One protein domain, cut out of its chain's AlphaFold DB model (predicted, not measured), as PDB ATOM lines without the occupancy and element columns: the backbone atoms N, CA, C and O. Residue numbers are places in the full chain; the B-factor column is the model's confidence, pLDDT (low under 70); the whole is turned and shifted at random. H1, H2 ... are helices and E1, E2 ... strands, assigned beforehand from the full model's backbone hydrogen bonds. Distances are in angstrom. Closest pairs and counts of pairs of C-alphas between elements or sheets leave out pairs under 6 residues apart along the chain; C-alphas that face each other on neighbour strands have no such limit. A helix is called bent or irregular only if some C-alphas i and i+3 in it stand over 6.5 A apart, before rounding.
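What this domain is: This is residues 78 to 178 of the 227 residues of an uncharacterized protein of Candidatus Marinimicrobia bacterium (UniProt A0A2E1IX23). A strongly twisted wall of three strands has H1, H2b and H3 over one face, two layers with helices on one side of a sheet, and its other face bare. H4 packs by E3 on that same covered face, while H2a, the first arm of bent H2, packs on H1 away from the sheet. The printed part has 101 residues with E1, E2, E3, H1, H2, H3, H4 in chain order, class mixed. The antiparallel sheet, order E1 E2 E3, is a meander, each strand the antiparallel neighbour of the one before. The whole is compact, radius of gyration of the C-alphas 13.4 A, spans 37 by 35 by 20 A.

How they stand to each other: Inner strand E2, residues 90 to 99, forms hairpins with edge strands E1, residues 78 to 87, and E3, residues 105 to 110. Within hydrogen-bond range are N 83 and O 94, 2.9 A, and N 95 and O 107, 2.9 A. H2, residues 127 to 147, one helix by its hydrogen bonds, is bent, C-alphas 135 and 138 being 9.3 A apart; arms H2a, 127 to 135, and H2b, 138 to 147, stand at a steep tilt of 51 degrees. H2b is over E1, height over the sheet 7.8 A; their closest C-alphas are Cys 80 and Asn 146, 5.8 A. H1, residues 112 to 122, on the same face, touches H2a in a helical hairpin, closest C-alphas Leu 120 and Thr 130, 5.8 A, at a shallow tilt of 3 degrees, opposite ways. H3, residues 149 to 160, touches H2b only at the corner, with residues 150 to 154 alone, closest C-alphas Ser 145 and Phe 151, 4.4 A. H4, residues 172 to 175, only just touches H3, with 3 pairs of C-alphas within 8 A, the closest Thr 150 and Leu 175, 6.5 A. Each O i to N i+4 pair is within hydrogen-bond range in H1, H2a and H3, and 5 of 6 in H2b; H4 is too short for one.

Where its parts are: E1 begins at C-alpha 78 (-15.805, 53.171, 163.246) and is 27.4 A long, E2 28.3 A, H3 16.6 A. H4 ends at C-alpha 175 (-28.442, 56.723, 170.564).

The domain as a whole: The farthest C-alphas, Lys 101 and Lys 127, are 38.4 A apart. The printed part has no cut; the link H3 to H4 is long, 11 residues. No printed residue is under 70 in pLDDT.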
ATOM      1  N   PHE A  78     -14.752  52.458 163.939       95.75
ATOM      2  CA  PHE A  78     -15.805  53.171 163.246       95.75
ATOM      3  C   PHE A  78     -15.537  54.676 163.256       95.75
ATOM      4  O   PHE A  78     -14.818  55.203 164.100       95.75
ATOM      5  N   LYS A  79     -16.154  55.368 162.305       96.69
ATOM      6  CA  LYS A  79     -16.293  56.825 162.296       96.69
ATOM      7  C   LYS A  79     -17.737  57.183 161.987       96.69
ATOM      8  O   LYS A  79     -18.425  56.436 161.291       96.69
ATOM      9  N   CYS A  80     -18.184  58.338 162.446       97.56
ATOM     10  CA  CYS A  80     -19.554  58.787 162.250       97.56
ATOM     11  C   CYS A  80     -19.618  59.990 161.307       97.56
ATOM     12  O   CYS A  80     -18.758  60.870 161.317       97.56
ATOM     13  N   SER A  81     -20.661  60.053 160.485       96.81
ATOM     14  CA  SER A  81     -20.952  61.191 159.611       96.81
ATOM     15  C   SER A  81     -22.434  61.530 159.660       96.81
ATOM     16  O   SER A  81     -23.284  60.659 159.510       96.81
ATOM     17  N   LEU A  82     -22.750  62.807 159.864       97.50
ATOM     18  CA  LEU A  82     -24.122  63.298 159.786       97.50
ATOM     19  C   LEU A  82     -24.460  63.599 158.325       97.50
ATOM     20  O   LEU A  82     -23.811  64.450 157.712       97.50
ATOM     21  N   VAL A  83     -25.468  62.915 157.791       96.38
ATOM     22  CA  VAL A  83     -25.905  63.011 156.393       96.38
ATOM     23  C   VAL A  83     -27.355  63.475 156.362       96.38
ATOM     24  O   VAL A  83     -28.161  62.986 157.155       96.38
ATOM     25  N   SER A  84     -27.699  64.389 155.455       96.12
ATOM     26  CA  SER A  84     -29.092  64.749 155.185       96.12
ATOM     27  C   SER A  84     -29.557  64.228 153.828       96.12
ATOM     28  O   SER A  84     -28.763  63.997 152.918       96.12
ATOM     29  N   TYR A  85     -30.858  63.987 153.712       94.50
ATOM     30  CA  TYR A  85     -31.516  63.578 152.477       94.50
ATOM     31  C   TYR A  85     -32.929  64.157 152.432       94.50
ATOM     32  O   TYR A  85     -33.526  64.457 153.466       94.50
ATOM     33  N   LYS A  86     -33.476  64.325 151.225       96.25
ATOM     34  CA  LYS A  86     -34.825  64.862 151.030       96.25
ATOM     35  C   LYS A  86     -35.779  63.777 150.558       96.25
ATOM     36  O   LYS A  86     -35.459  62.978 149.684       96.25
ATOM     37  N   THR A  87     -36.984  63.777 151.111       92.81
ATOM     38  CA  THR A  87     -38.079  62.907 150.677       92.81
ATOM     39  C   THR A  87     -39.361  63.723 150.671       92.81
ATOM     40  O   THR A  87     -39.723  64.300 151.693       92.81
ATOM     41  N   ARG A  88     -40.036  63.797 149.514       92.69
ATOM     42  CA  ARG A  88     -41.263  64.602 149.325       92.69
ATOM     43  C   ARG A  88     -41.098  66.061 149.795       92.69
ATOM     44  O   ARG A  88     -41.944  66.592 150.499       92.69
ATOM     45  N   GLY A  89     -39.958  66.678 149.473       92.88
ATOM     46  CA  GLY A  89     -39.633  68.059 149.863       92.88
ATOM     47  C   GLY A  89     -39.202  68.254 151.325       92.88
ATOM     48  O   GLY A  89     -38.748  69.337 151.679       92.88
ATOM     49  N   ILE A  90     -39.279  67.219 152.165       94.06
ATOM     50  CA  ILE A  90     -38.913  67.283 153.585       94.06
ATOM     51  C   ILE A  90     -37.483  66.774 153.771       94.06
ATOM     52  O   ILE A  90     -37.136  65.705 153.267       94.06
ATOM     53  N   GLU A  91     -36.662  67.526 154.506       96.56
ATOM     54  CA  GLU A  91     -35.296  67.129 154.861       96.56
ATOM     55  C   GLU A  91     -35.263  66.251 156.121       96.56
ATOM     56  O   GLU A  91     -35.853  66.567 157.161       96.56
ATOM     57  N   TYR A  92     -34.530  65.148 156.015       97.06
ATOM     58  CA  TYR A  92     -34.289  64.168 157.060       97.06
ATOM     59  C   TYR A  92     -32.793  63.985 157.268       97.06
ATOM     60  O   TYR A  92     -31.994  64.203 156.360       97.06
ATOM     61  N   PHE A  93     -32.425  63.552 158.468       97.81
ATOM     62  CA  PHE A  93     -31.045  63.356 158.873       97.81
ATOM     63  C   PHE A  93     -30.819  61.915 159.317       97.81
ATOM     64  O   PHE A  93     -31.630  61.335 160.043       97.81
ATOM     65  N   ASN A  94     -29.675  61.371 158.917       97.62
ATOM     66  CA  ASN A  94     -29.149  60.097 159.374       97.62
ATOM     67  C   ASN A  94     -27.777  60.307 160.013       97.62
ATOM     68  O   ASN A  94     -26.960  61.085 159.515       97.62
ATOM     69  N   LEU A  95     -27.499  59.553 161.074       97.75
ATOM     70  CA  LEU A  95     -26.131  59.309 161.508       97.75
ATOM     71  C   LEU A  95     -25.613  58.070 160.780       97.75
ATOM     72  O   LEU A  95     -26.107  56.965 160.996       97.75
ATOM     73  N   SER A  96     -24.645  58.261 159.895       97.06
ATOM     74  CA  SER A  96     -23.977  57.184 159.175       97.06
ATOM     75  C   SER A  96     -22.776  56.702 159.981       97.06
ATOM     76  O   SER A  96     -21.848  57.473 160.223       97.06
ATOM     77  N   ILE A  97     -22.807  55.446 160.415       96.81
ATOM     78  CA  ILE A  97     -21.727  54.779 161.143       96.81
ATOM     79  C   ILE A  97     -20.919  53.982 160.118       96.81
ATOM     80  O   ILE A  97     -21.393  52.981 159.577       96.81
ATOM     81  N   LEU A  98     -19.712  54.450 159.818       95.12
ATOM     82  CA  LEU A  98     -18.811  53.852 158.839       95.12
ATOM     83  C   LEU A  98     -17.786  52.981 159.560       95.12
ATOM     84  O   LEU A  98     -16.886  53.504 160.216       95.12
ATOM     85  N   ARG A  99     -17.907  51.662 159.414       92.44
ATOM     86  CA  ARG A  99     -16.919  50.693 159.908       92.44
ATOM     87  C   ARG A  99     -15.854  50.415 158.851       92.44
ATOM     88  O   ARG A  99     -16.089  50.588 157.654       92.44
ATOM     89  N   TYR A 100     -14.663  50.014 159.287       89.75
ATOM     90  CA  TYR A 100     -13.554  49.742 158.371       89.75
ATOM     91  C   TYR A 100     -13.918  48.612 157.391       89.75
ATOM     92  O   TYR A 100     -14.334  47.538 157.816       89.75
ATOM     93  N   LYS A 101     -13.795  48.879 156.080       87.25
ATOM     94  CA  LYS A 101     -14.124  47.950 154.976       87.25
ATOM     95  C   LYS A 101     -15.537  47.334 155.037       87.25
ATOM     96  O   LYS A 101     -15.767  46.267 154.478       87.25
ATOM     97  N   GLN A 102     -16.497  48.005 155.675       88.19
ATOM     98  CA  GLN A 102     -17.891  47.560 155.744       88.19
ATOM     99  C   GLN A 102     -18.843  48.625 155.181       88.19
ATOM    100  O   GLN A 102     -18.531  49.819 155.240       88.19
ATOM    101  N   PRO A 103     -20.023  48.228 154.668       89.94
ATOM    102  CA  PRO A 103     -21.057  49.177 154.279       89.94
ATOM    103  C   PRO A 103     -21.474  50.076 155.452       89.94
ATOM    104  O   PRO A 103     -21.550  49.606 156.593       89.94
ATOM    105  N   PRO A 104     -21.774  51.360 155.196       92.25
ATOM    106  CA  PRO A 104     -22.201  52.275 156.242       92.25
ATOM    107  C   PRO A 104     -23.548  51.847 156.828       92.25
ATOM    108  O   PRO A 104     -24.488  51.519 156.099       92.25
ATOM    109  N   LYS A 105     -23.672  51.923 158.154       93.62
ATOM    110  CA  LYS A 105     -24.949  51.739 158.839       93.62
ATOM    111  C   LYS A 105     -25.599  53.086 159.111       93.62
ATOM    112  O   LYS A 105     -25.099  53.880 159.902       93.62
ATOM    113  N   ASN A 106     -26.728  53.338 158.458       95.00
ATOM    114  CA  ASN A 106     -27.468  54.586 158.610       95.00
ATOM    115  C   ASN A 106     -28.510  54.468 159.725       95.00
ATOM    116  O   ASN A 106     -29.378  53.599 159.686       95.00
ATOM    117  N   CYS A 107     -28.425  55.371 160.696       95.12
ATOM    118  CA  CYS A 107     -29.322  55.449 161.841       95.12
ATOM    119  C   CYS A 107     -30.220  56.679 161.689       95.12
ATOM    120  O   CYS A 107     -29.721  57.805 161.647       95.12
ATOM    121  N   SER A 108     -31.537  56.479 161.619       95.44
ATOM    122  CA  SER A 108     -32.493  57.581 161.448       95.44
ATOM    123  C   SER A 108     -32.506  58.511 162.662       95.44
ATOM    124  O   SER A 108     -32.789  58.089 163.790       95.44
ATOM    125  N   LEU A 109     -32.228  59.795 162.412       96.75
ATOM    126  CA  LEU A 109     -32.379  60.887 163.377       96.75
ATOM    127  C   LEU A 109     -33.695  61.653 163.175       96.75
ATOM    128  O   LEU A 109     -34.177  62.326 164.083       96.75
ATOM    129  N   GLY A 110     -34.327  61.496 162.010       95.94
ATOM    130  CA  GLY A 110     -35.567  62.179 161.659       95.94
ATOM    131  C   GLY A 110     -35.331  63.611 161.174       95.94
ATOM    132  O   GLY A 110     -34.294  63.926 160.595       95.94
ATOM    133  N   ARG A 111     -36.327  64.478 161.365       96.75
ATOM    134  CA  ARG A 111     -36.273  65.889 160.946       96.75
ATOM    135  C   ARG A 111     -35.443  66.715 161.926       96.75
ATOM    136  O   ARG A 111     -35.456  66.426 163.122       96.75
ATOM    137  N   ALA A 112     -34.831  67.799 161.451       95.44
ATOM    138  CA  ALA A 112     -34.004  68.687 162.275       95.44
ATOM    139  C   ALA A 112     -34.706  69.155 163.564       95.44
ATOM    140  O   ALA A 112     -34.135  69.041 164.644       95.44
ATOM    141  N   ALA A 113     -35.954  69.632 163.464       95.69
ATOM    142  CA  ALA A 113     -36.715  70.114 164.620       95.69
ATOM    143  C   ALA A 113     -36.936  69.013 165.671       95.69
ATOM    144  O   ALA A 113     -36.653  69.218 166.849       95.69
ATOM    145  N   ILE A 114     -37.349  67.823 165.220       96.31
ATOM    146  CA  ILE A 114     -37.580  66.660 166.084       96.31
ATOM    147  C   ILE A 114     -36.278  66.224 166.754       96.31
ATOM    148  O   ILE A 114     -36.259  65.977 167.955       96.31
ATOM    149  N   MET A 115     -35.179  66.156 165.998       97.06
ATOM    150  CA  MET A 115     -33.890  65.754 166.551       97.06
ATOM    151  C   MET A 115     -33.363  66.773 167.566       97.06
ATOM    152  O   MET A 115     -32.885  66.387 168.630       97.06
ATOM    153  N   LYS A 116     -33.477  68.074 167.274       97.75
ATOM    154  CA  LYS A 116     -33.059  69.139 168.192       97.75
ATOM    155  C   LYS A 116     -33.841  69.073 169.502       97.75
ATOM    156  O   LYS A 116     -33.230  69.091 170.565       97.75
ATOM    157  N   GLU A 117     -35.166  68.958 169.437       97.50
ATOM    158  CA  GLU A 117     -36.015  68.820 170.624       97.50
ATOM    159  C   GLU A 117     -35.646  67.571 171.437       97.50
ATOM    160  O   GLU A 117     -35.497  67.637 172.657       97.50
ATOM    161  N   HIS A 118     -35.427  66.446 170.754       97.00
ATOM    162  CA  HIS A 118     -35.016  65.186 171.366       97.00
ATOM    163  C   HIS A 118     -33.690  65.318 172.129       97.00
ATOM    164  O   HIS A 118     -33.599  64.923 173.287       97.00
ATOM    165  N   LEU A 119     -32.679  65.947 171.525       97.00
ATOM    166  CA  LEU A 119     -31.387  66.196 172.173       97.00
ATOM    167  C   LEU A 119     -31.511  67.097 173.407       97.00
ATOM    168  O   LEU A 119     -30.859  66.838 174.416       97.00
ATOM    169  N   LEU A 120     -32.345  68.140 173.344       96.69
ATOM    170  CA  LEU A 120     -32.570  69.043 174.478       96.69
ATOM    171  C   LEU A 120     -33.268  68.333 175.643       96.69
ATOM    172  O   LEU A 120     -32.933  68.593 176.795       96.69
ATOM    173  N   LYS A 121     -34.192  67.408 175.357       96.00
ATOM    174  CA  LYS A 121     -34.813  66.559 176.385       96.00
ATOM    175  C   LYS A 121     -33.804  65.592 177.002       96.00
ATOM    176  O   LYS A 121     -33.784  65.445 178.222       96.00
ATOM    177  N   PHE A 122     -32.958  64.973 176.179       94.50
ATOM    178  CA  PHE A 122     -31.941  64.022 176.633       94.50
ATOM    179  C   PHE A 122     -30.898  64.687 177.542       94.50
ATOM    180  O   PHE A 122     -30.616  64.203 178.633       94.50
ATOM    181  N   TYR A 123     -30.377  65.846 177.138       92.81
ATOM    182  CA  TYR A 123     -29.346  66.581 177.878       92.81
ATOM    183  C   TYR A 123     -29.910  67.655 178.826       92.81
ATOM    184  O   TYR A 123     -29.175  68.564 179.212       92.81
ATOM    185  N   LYS A 124     -31.188  67.560 179.234       90.81
ATOM    186  CA  LYS A 124     -31.914  68.615 179.975       90.81
ATOM    187  C   LYS A 124     -31.220  69.104 181.254       90.81
ATOM    188  O   LYS A 124     -31.370  70.262 181.630       90.81
ATOM    189  N   THR A 125     -30.454  68.242 181.921       89.12
ATOM    190  CA  THR A 125     -29.717  68.571 183.153       89.12
ATOM    191  C   THR A 125     -28.363  69.234 182.876       89.12
ATOM    192  O   THR A 125     -27.827  69.938 183.731       89.12
ATOM    193  N   ASN A 126     -27.810  69.077 181.668       90.62
ATOM    194  CA  ASN A 126     -26.511  69.618 181.290       90.62
ATOM    195  C   ASN A 126     -26.666  70.940 180.523       90.62
ATOM    196  O   ASN A 126     -26.763  70.976 179.291       90.62
ATOM    197  N   LYS A 127     -26.641  72.056 181.262       93.00
ATOM    198  CA  LYS A 127     -26.798  73.414 180.708       93.00
ATOM    199  C   LYS A 127     -25.765  73.745 179.620       93.00
ATOM    200  O   LYS A 127     -26.106  74.368 178.614       93.00
ATOM    201  N   LYS A 128     -24.515  73.294 179.779       93.25
ATOM    202  CA  LYS A 128     -23.427  73.539 178.816       93.25
ATOM    203  C   LYS A 128     -23.686  72.837 177.484       93.25
ATOM    204  O   LYS A 128     -23.526  73.451 176.429       93.25
ATOM    205  N   LEU A 129     -24.088  71.566 177.519       92.12
ATOM    206  CA  LEU A 129     -24.427  70.818 176.305       92.12
ATOM    207  C   LEU A 129     -25.708  71.352 175.663       92.12
ATOM    208  O   LEU A 129     -25.728  71.576 174.457       92.12
ATOM    209  N   THR A 130     -26.721  71.666 176.469       94.62
ATOM    210  CA  THR A 130     -27.977  72.281 176.013       94.62
ATOM    211  C   THR A 130     -27.717  73.570 175.227       94.62
ATOM    212  O   THR A 130     -28.208  73.712 174.109       94.62
ATOM    213  N   SER A 131     -26.868  74.470 175.737       95.44
ATOM    214  CA  SER A 131     -26.480  75.700 175.028       95.44
ATOM    215  C   SER A 131     -25.792  75.415 173.680       95.44
ATOM    216  O   SER A 131     -26.110  76.040 172.665       95.44
ATOM    217  N   ARG A 132     -24.899  74.415 173.624       95.44
ATOM    218  CA  ARG A 132     -24.239  73.996 172.372       95.44
ATOM    219  C   ARG A 132     -25.237  73.441 171.353       95.44
ATOM    220  O   ARG A 132     -25.159  73.804 170.182       95.44
ATOM    221  N   ILE A 133     -26.180  72.612 171.798       97.06
ATOM    222  CA  ILE A 133     -27.245  72.033 170.961       97.06
ATOM    223  C   ILE A 133     -28.173  73.130 170.431       97.06
ATOM    224  O   ILE A 133     -28.570  73.105 169.265       97.06
ATOM    225  N   GLN A 134     -28.515  74.112 171.269       96.50
ATOM    226  CA  GLN A 134     -29.333  75.250 170.856       96.50
ATOM    227  C   GLN A 134     -28.664  76.055 169.741       96.50
ATOM    228  O   GLN A 134     -29.353  76.393 168.773       96.50
ATOM    229  N   LYS A 135     -27.351  76.299 169.864       97.06
ATOM    230  CA  LYS A 135     -26.539  77.023 168.878       97.06
ATOM    231  C   LYS A 135     -26.401  76.256 167.564       97.06
ATOM    232  O   LYS A 135     -26.679  76.814 166.512       97.06
ATOM    233  N   ASP A 136     -25.968  74.998 167.622       97.19
ATOM    234  CA  ASP A 136     -25.760  74.168 166.433       97.19
ATOM    235  C   ASP A 136     -25.813  72.675 166.788       97.19
ATOM    236  O   ASP A 136     -24.811  72.039 167.138       97.19
ATOM    237  N   TRP A 137     -27.012  72.102 166.685       96.94
ATOM    238  CA  TRP A 137     -27.242  70.688 166.971       96.94
ATOM    239  C   TRP A 137     -26.503  69.764 165.988       96.94
ATOM    240  O   TRP A 137     -26.079  68.678 166.378       96.94
ATOM    241  N   MET A 138     -26.306  70.185 164.732       97.31
ATOM    242  CA  MET A 138     -25.642  69.371 163.710       97.31
ATOM    243  C   MET A 138     -24.156  69.234 164.019       97.31
ATOM    244  O   MET A 138     -23.616  68.126 164.008       97.31
ATOM    245  N   LYS A 139     -23.489  70.352 164.335       97.19
ATOM    246  CA  LYS A 139     -22.090  70.343 164.776       97.19
ATOM    247  C   LYS A 139     -21.930  69.571 166.079       97.19
ATOM    248  O   LYS A 139     -20.978  68.804 166.197       97.19
ATOM    249  N   PHE A 140     -22.865  69.730 167.017       97.12
ATOM    250  CA  PHE A 140     -22.876  68.948 168.251       97.12
ATOM    251  C   PHE A 140     -22.886  67.439 167.962       97.12
ATOM    252  O   PHE A 140     -21.960  66.751 168.379       97.12
ATOM    253  N   VAL A 141     -23.853  66.936 167.181       97.00
ATOM    254  CA  VAL A 141     -23.953  65.499 166.855       97.00
ATOM    255  C   VAL A 141     -22.708  65.000 166.117       97.00
ATOM    256  O   VAL A 141     -22.212  63.921 166.433       97.00
ATOM    257  N   LYS A 142     -22.161  65.772 165.167       96.38
ATOM    258  CA  LYS A 142     -20.932  65.399 164.440       96.38
ATOM    259  C   LYS A 142     -19.738  65.190 165.376       96.38
ATOM    260  O   LYS A 142     -18.997  64.229 165.195       96.38
ATOM    261  N   VAL A 143     -19.555  66.075 166.354       96.00
ATOM    262  CA  VAL A 143     -18.448  65.981 167.317       96.00
ATOM    263  C   VAL A 143     -18.706  64.863 168.324       96.00
ATOM    264  O   VAL A 143     -17.854  64.001 168.512       96.00
ATOM    265  N   ASP A 144     -19.896  64.833 168.923       95.25
ATOM    266  CA  ASP A 144     -20.236  63.889 169.992       95.25
ATOM    267  C   ASP A 144     -20.225  62.428 169.510       95.25
ATOM    268  O   ASP A 144     -19.799  61.533 170.230       95.25
ATOM    269  N   SER A 145     -20.616  62.182 168.255       96.81
ATOM    270  CA  SER A 145     -20.597  60.840 167.648       96.81
ATOM    271  C   SER A 145     -19.213  60.327 167.241       96.81
ATOM    272  O   SER A 145     -19.093  59.148 166.914       96.81
ATOM    273  N   ASN A 146     -18.181  61.177 167.256       96.56
ATOM    274  CA  ASN A 146     -16.800  60.776 166.961       96.56
ATOM    275  C   ASN A 146     -15.871  60.864 168.181       96.56
ATOM    276  O   ASN A 146     -14.844  60.198 168.188       96.56
ATOM    277  N   PHE A 147     -16.210  61.672 169.193       91.62
ATOM    278  CA  PHE A 147     -15.315  61.950 170.325       91.62
ATOM    279  C   PHE A 147     -16.018  62.083 171.685       91.62
ATOM    280  O   PHE A 147     -15.348  62.350 172.677       91.62
ATOM    281  N   GLY A 148     -17.349  61.991 171.739       91.50
ATOM    282  CA  GLY A 148     -18.130  62.227 172.956       91.50
ATOM    283  C   GLY A 148     -18.945  61.015 173.400       91.50
ATOM    284  O   GLY A 148     -18.647  59.874 173.054       91.50
ATOM    285  N   ASP A 149     -20.016  61.255 174.153       89.88
ATOM    286  CA  ASP A 149     -20.792  60.169 174.763       89.88
ATOM    287  C   ASP A 149     -21.481  59.294 173.711       89.88
ATOM    288  O   ASP A 149     -21.610  58.081 173.879       89.88
ATOM    289  N   THR A 150     -21.916  59.894 172.600       92.44
ATOM    290  CA  THR A 150     -22.507  59.136 171.490       92.44
ATOM    291  C   THR A 150     -21.496  58.181 170.856       92.44
ATOM    292  O   THR A 150     -21.883  57.076 170.482       92.44
ATOM    293  N   PHE A 151     -20.215  58.562 170.762       94.62
ATOM    294  CA  PHE A 151     -19.157  57.651 170.317       94.62
ATOM    295  C   PHE A 151     -19.080  56.430 171.239       94.62
ATOM    296  O   PHE A 151     -19.154  55.302 170.760       94.62
ATOM    297  N   HIS A 152     -19.029  56.638 172.557       91.44
ATOM    298  CA  HIS A 152     -18.965  55.535 173.517       91.44
ATOM    299  C   HIS A 152     -20.182  54.609 173.429       91.44
ATOM    300  O   HIS A 152     -20.002  53.405 173.313       91.44
ATOM    301  N   ARG A 153     -21.405  55.147 173.331       92.81
ATOM    302  CA  ARG A 153     -22.617  54.323 173.144       92.81
ATOM    303  C   ARG A 153     -22.565  53.473 171.873       92.81
ATOM    304  O   ARG A 153     -22.977  52.319 171.886       92.81
ATOM    305  N   ILE A 154     -22.077  54.027 170.762       94.19
ATOM    306  CA  ILE A 154     -21.915  53.264 169.515       94.19
ATOM    307  C   ILE A 154     -20.837  52.191 169.683       94.19
ATOM    308  O   ILE A 154     -21.022  51.069 169.217       94.19
ATOM    309  N   SER A 155     -19.739  52.523 170.362       92.62
ATOM    310  CA  SER A 155     -18.670  51.579 170.680       92.62
ATOM    311  C   SER A 155     -19.192  50.415 171.522       92.62
ATOM    312  O   SER A 155     -18.918  49.269 171.183       92.62
ATOM    313  N   ASP A 156     -19.993  50.687 172.553       91.06
ATOM    314  CA  ASP A 156     -20.601  49.669 173.413       91.06
ATOM    315  C   ASP A 156     -21.527  48.746 172.604       91.06
ATOM    316  O   ASP A 156     -21.398  47.526 172.674       91.06
ATOM    317  N   LEU A 157     -22.367  49.303 171.722       90.94
ATOM    318  CA  LEU A 157     -23.210  48.510 170.815       90.94
ATOM    319  C   LEU A 157     -22.395  47.605 169.875       90.94
ATOM    320  O   LEU A 157     -22.834  46.505 169.532       90.94
ATOM    321  N   ILE A 158     -21.227  48.068 169.415       91.19
ATOM    322  CA  ILE A 158     -20.315  47.260 168.596       91.19
ATOM    323  C   ILE A 158     -19.650  46.180 169.454       91.19
ATOM    324  O   ILE A 158     -19.544  45.049 168.994       91.19
ATOM    325  N   LEU A 159     -19.224  46.494 170.678       89.38
ATOM    326  CA  LEU A 159     -18.596  45.539 171.597       89.38
ATOM    327  C   LEU A 159     -19.553  44.414 172.005       89.38
ATOM    328  O   LEU A 159     -19.147  43.256 172.040       89.38
ATOM    329  N   GLU A 160     -20.821  44.734 172.257       88.69
ATOM    330  CA  GLU A 160     -21.849  43.748 172.603       88.69
ATOM    331  C   GLU A 160     -22.180  42.809 171.434       88.69
ATOM    332  O   GLU A 160     -22.546  41.655 171.641       88.69
ATOM    333  N   ASN A 161     -22.079  43.294 170.191       87.06
ATOM    334  CA  ASN A 161     -22.528  42.569 169.000       87.06
ATOM    335  C   ASN A 161     -21.619  42.811 167.773       87.06
ATOM    336  O   ASN A 161     -22.094  43.260 166.723       87.06
ATOM    337  N   PRO A 162     -20.319  42.472 167.824       85.94
ATOM    338  CA  PRO A 162     -19.330  42.921 166.834       85.94
ATOM    339  C   PRO A 162     -19.593  42.415 165.410       85.94
ATOM    340  O   PRO A 162     -19.420  43.153 164.429       85.94
ATOM    341  N   LEU A 163     -20.052  41.166 165.290       83.31
ATOM    342  CA  LEU A 163     -20.364  40.516 164.012       83.31
ATOM    343  C   LEU A 163     -21.761  40.891 163.490       83.31
ATOM    344  O   LEU A 163     -21.972  41.008 162.282       83.31
ATOM    345  N   ASN A 164     -22.707  41.132 164.402       85.50
ATOM    346  CA  ASN A 164     -24.124  41.340 164.092       85.50
ATOM    347  C   ASN A 164     -24.575  42.801 164.179       85.50
ATOM    348  O   ASN A 164     -25.738  43.089 163.904       85.50
ATOM    349  N   PHE A 165     -23.667  43.740 164.463       87.88
ATOM    350  CA  PHE A 165     -23.951  45.175 164.539       87.88
ATOM    351  C   PHE A 165     -24.735  45.695 163.325       87.88
ATOM    352  O   PHE A 165     -25.655  46.505 163.455       87.88
ATOM    353  N   LYS A 166     -24.432  45.170 162.129       85.94
ATOM    354  CA  LYS A 166     -25.130  45.521 160.883       85.94
ATOM    355  C   LYS A 166     -26.641  45.246 160.926       85.94
ATOM    356  O   LYS A 166     -27.393  45.967 160.273       85.94
ATOM    357  N   ASN A 167     -27.087  44.282 161.730       86.81
ATOM    358  CA  ASN A 167     -28.481  43.846 161.838       86.81
ATOM    359  C   ASN A 167     -29.251  44.555 162.965       86.81
ATOM    360  O   ASN A 167     -30.474  44.481 163.005       86.81
ATOM    361  N   ILE A 168     -28.567  45.275 163.860       87.75
ATOM    362  CA  ILE A 168     -29.215  45.970 164.981       87.75
ATOM    363  C   ILE A 168     -30.032  47.149 164.450       87.75
ATOM    364  O   ILE A 168     -29.556  47.928 163.623       87.75
ATOM    365  N   THR A 169     -31.259  47.330 164.925       89.31
ATOM    366  CA  THR A 169     -32.022  48.543 164.610       89.31
ATOM    367  C   THR A 169     -31.527  49.685 165.490       89.31
ATOM    368  O   THR A 169     -31.728  49.667 166.698       89.31
ATOM    369  N   ILE A 170     -30.890  50.690 164.882       92.25
ATOM    370  CA  ILE A 170     -30.358  51.866 165.580       92.25
ATOM    371  C   ILE A 170     -31.056  53.115 165.039       92.25
ATOM    372  O   ILE A 170     -31.118  53.355 163.832       92.25
ATOM    373  N   ASN A 171     -31.597  53.922 165.945       93.75
ATOM    374  CA  ASN A 171     -32.244  55.199 165.651       93.75
ATOM    375  C   ASN A 171     -31.961  56.196 166.789       93.75
ATOM    376  O   ASN A 171     -31.285  55.853 167.763       93.75
ATOM    377  N   ARG A 172     -32.485  57.426 166.696       94.69
ATOM    378  CA  ARG A 172     -32.284  58.462 167.732       94.69
ATOM    379  C   ARG A 172     -32.617  58.019 169.161       94.69
ATOM    380  O   ARG A 172     -31.971  58.492 170.081       94.69
ATOM    381  N   HIS A 173     -33.585  57.125 169.356       93.00
ATOM    382  CA  HIS A 173     -33.988  56.655 170.686       93.00
ATOM    383  C   HIS A 173     -33.002  55.647 171.267       93.00
ATOM    384  O   HIS A 173     -32.880  55.555 172.478       93.00
ATOM    385  N   VAL A 174     -32.278  54.922 170.412       91.31
ATOM    386  CA  VAL A 174     -31.180  54.041 170.836       91.31
ATOM    387  C   VAL A 174     -29.942  54.869 171.180       91.31
ATOM    388  O   VAL A 174     -29.297  54.630 172.192       91.31
ATOM    389  N   LEU A 175     -29.623  55.875 170.360       92.44
ATOM    390  CA  LEU A 175     -28.442  56.723 170.564       92.44
ATOM    391  C   LEU A 175     -28.616  57.744 171.705       92.44
ATOM    392  O   LEU A 175     -27.643  58.104 172.366       92.44
ATOM    393  N   PHE A 176     -29.849  58.209 171.923       93.88
ATOM    394  CA  PHE A 176     -30.223  59.242 172.894       93.88
ATOM    395  C   PHE A 176     -31.520  58.844 173.633       93.88
ATOM    396  O   PHE A 176     -32.572  59.441 173.400       93.88
ATOM    397  N   PRO A 177     -31.512  57.808 174.479       90.75
ATOM    398  CA  PRO A 177     -32.726  57.320 175.141       90.75
ATOM    399  C   PRO A 177     -33.276  58.337 176.163       90.75
ATOM    400  O   PRO A 177     -32.575  58.713 177.095       90.75
ATOM    401  N   LEU A 178     -34.517  58.818 175.982       84.81
ATOM    402  CA  LEU A 178     -35.127  59.849 176.853       84.81
ATOM    403  C   LEU A 178     -35.614  59.319 178.199       84.81
ATOM    404  O   LEU A 178     -35.586  60.033 179.200       84.81
TER     405      LEU A 178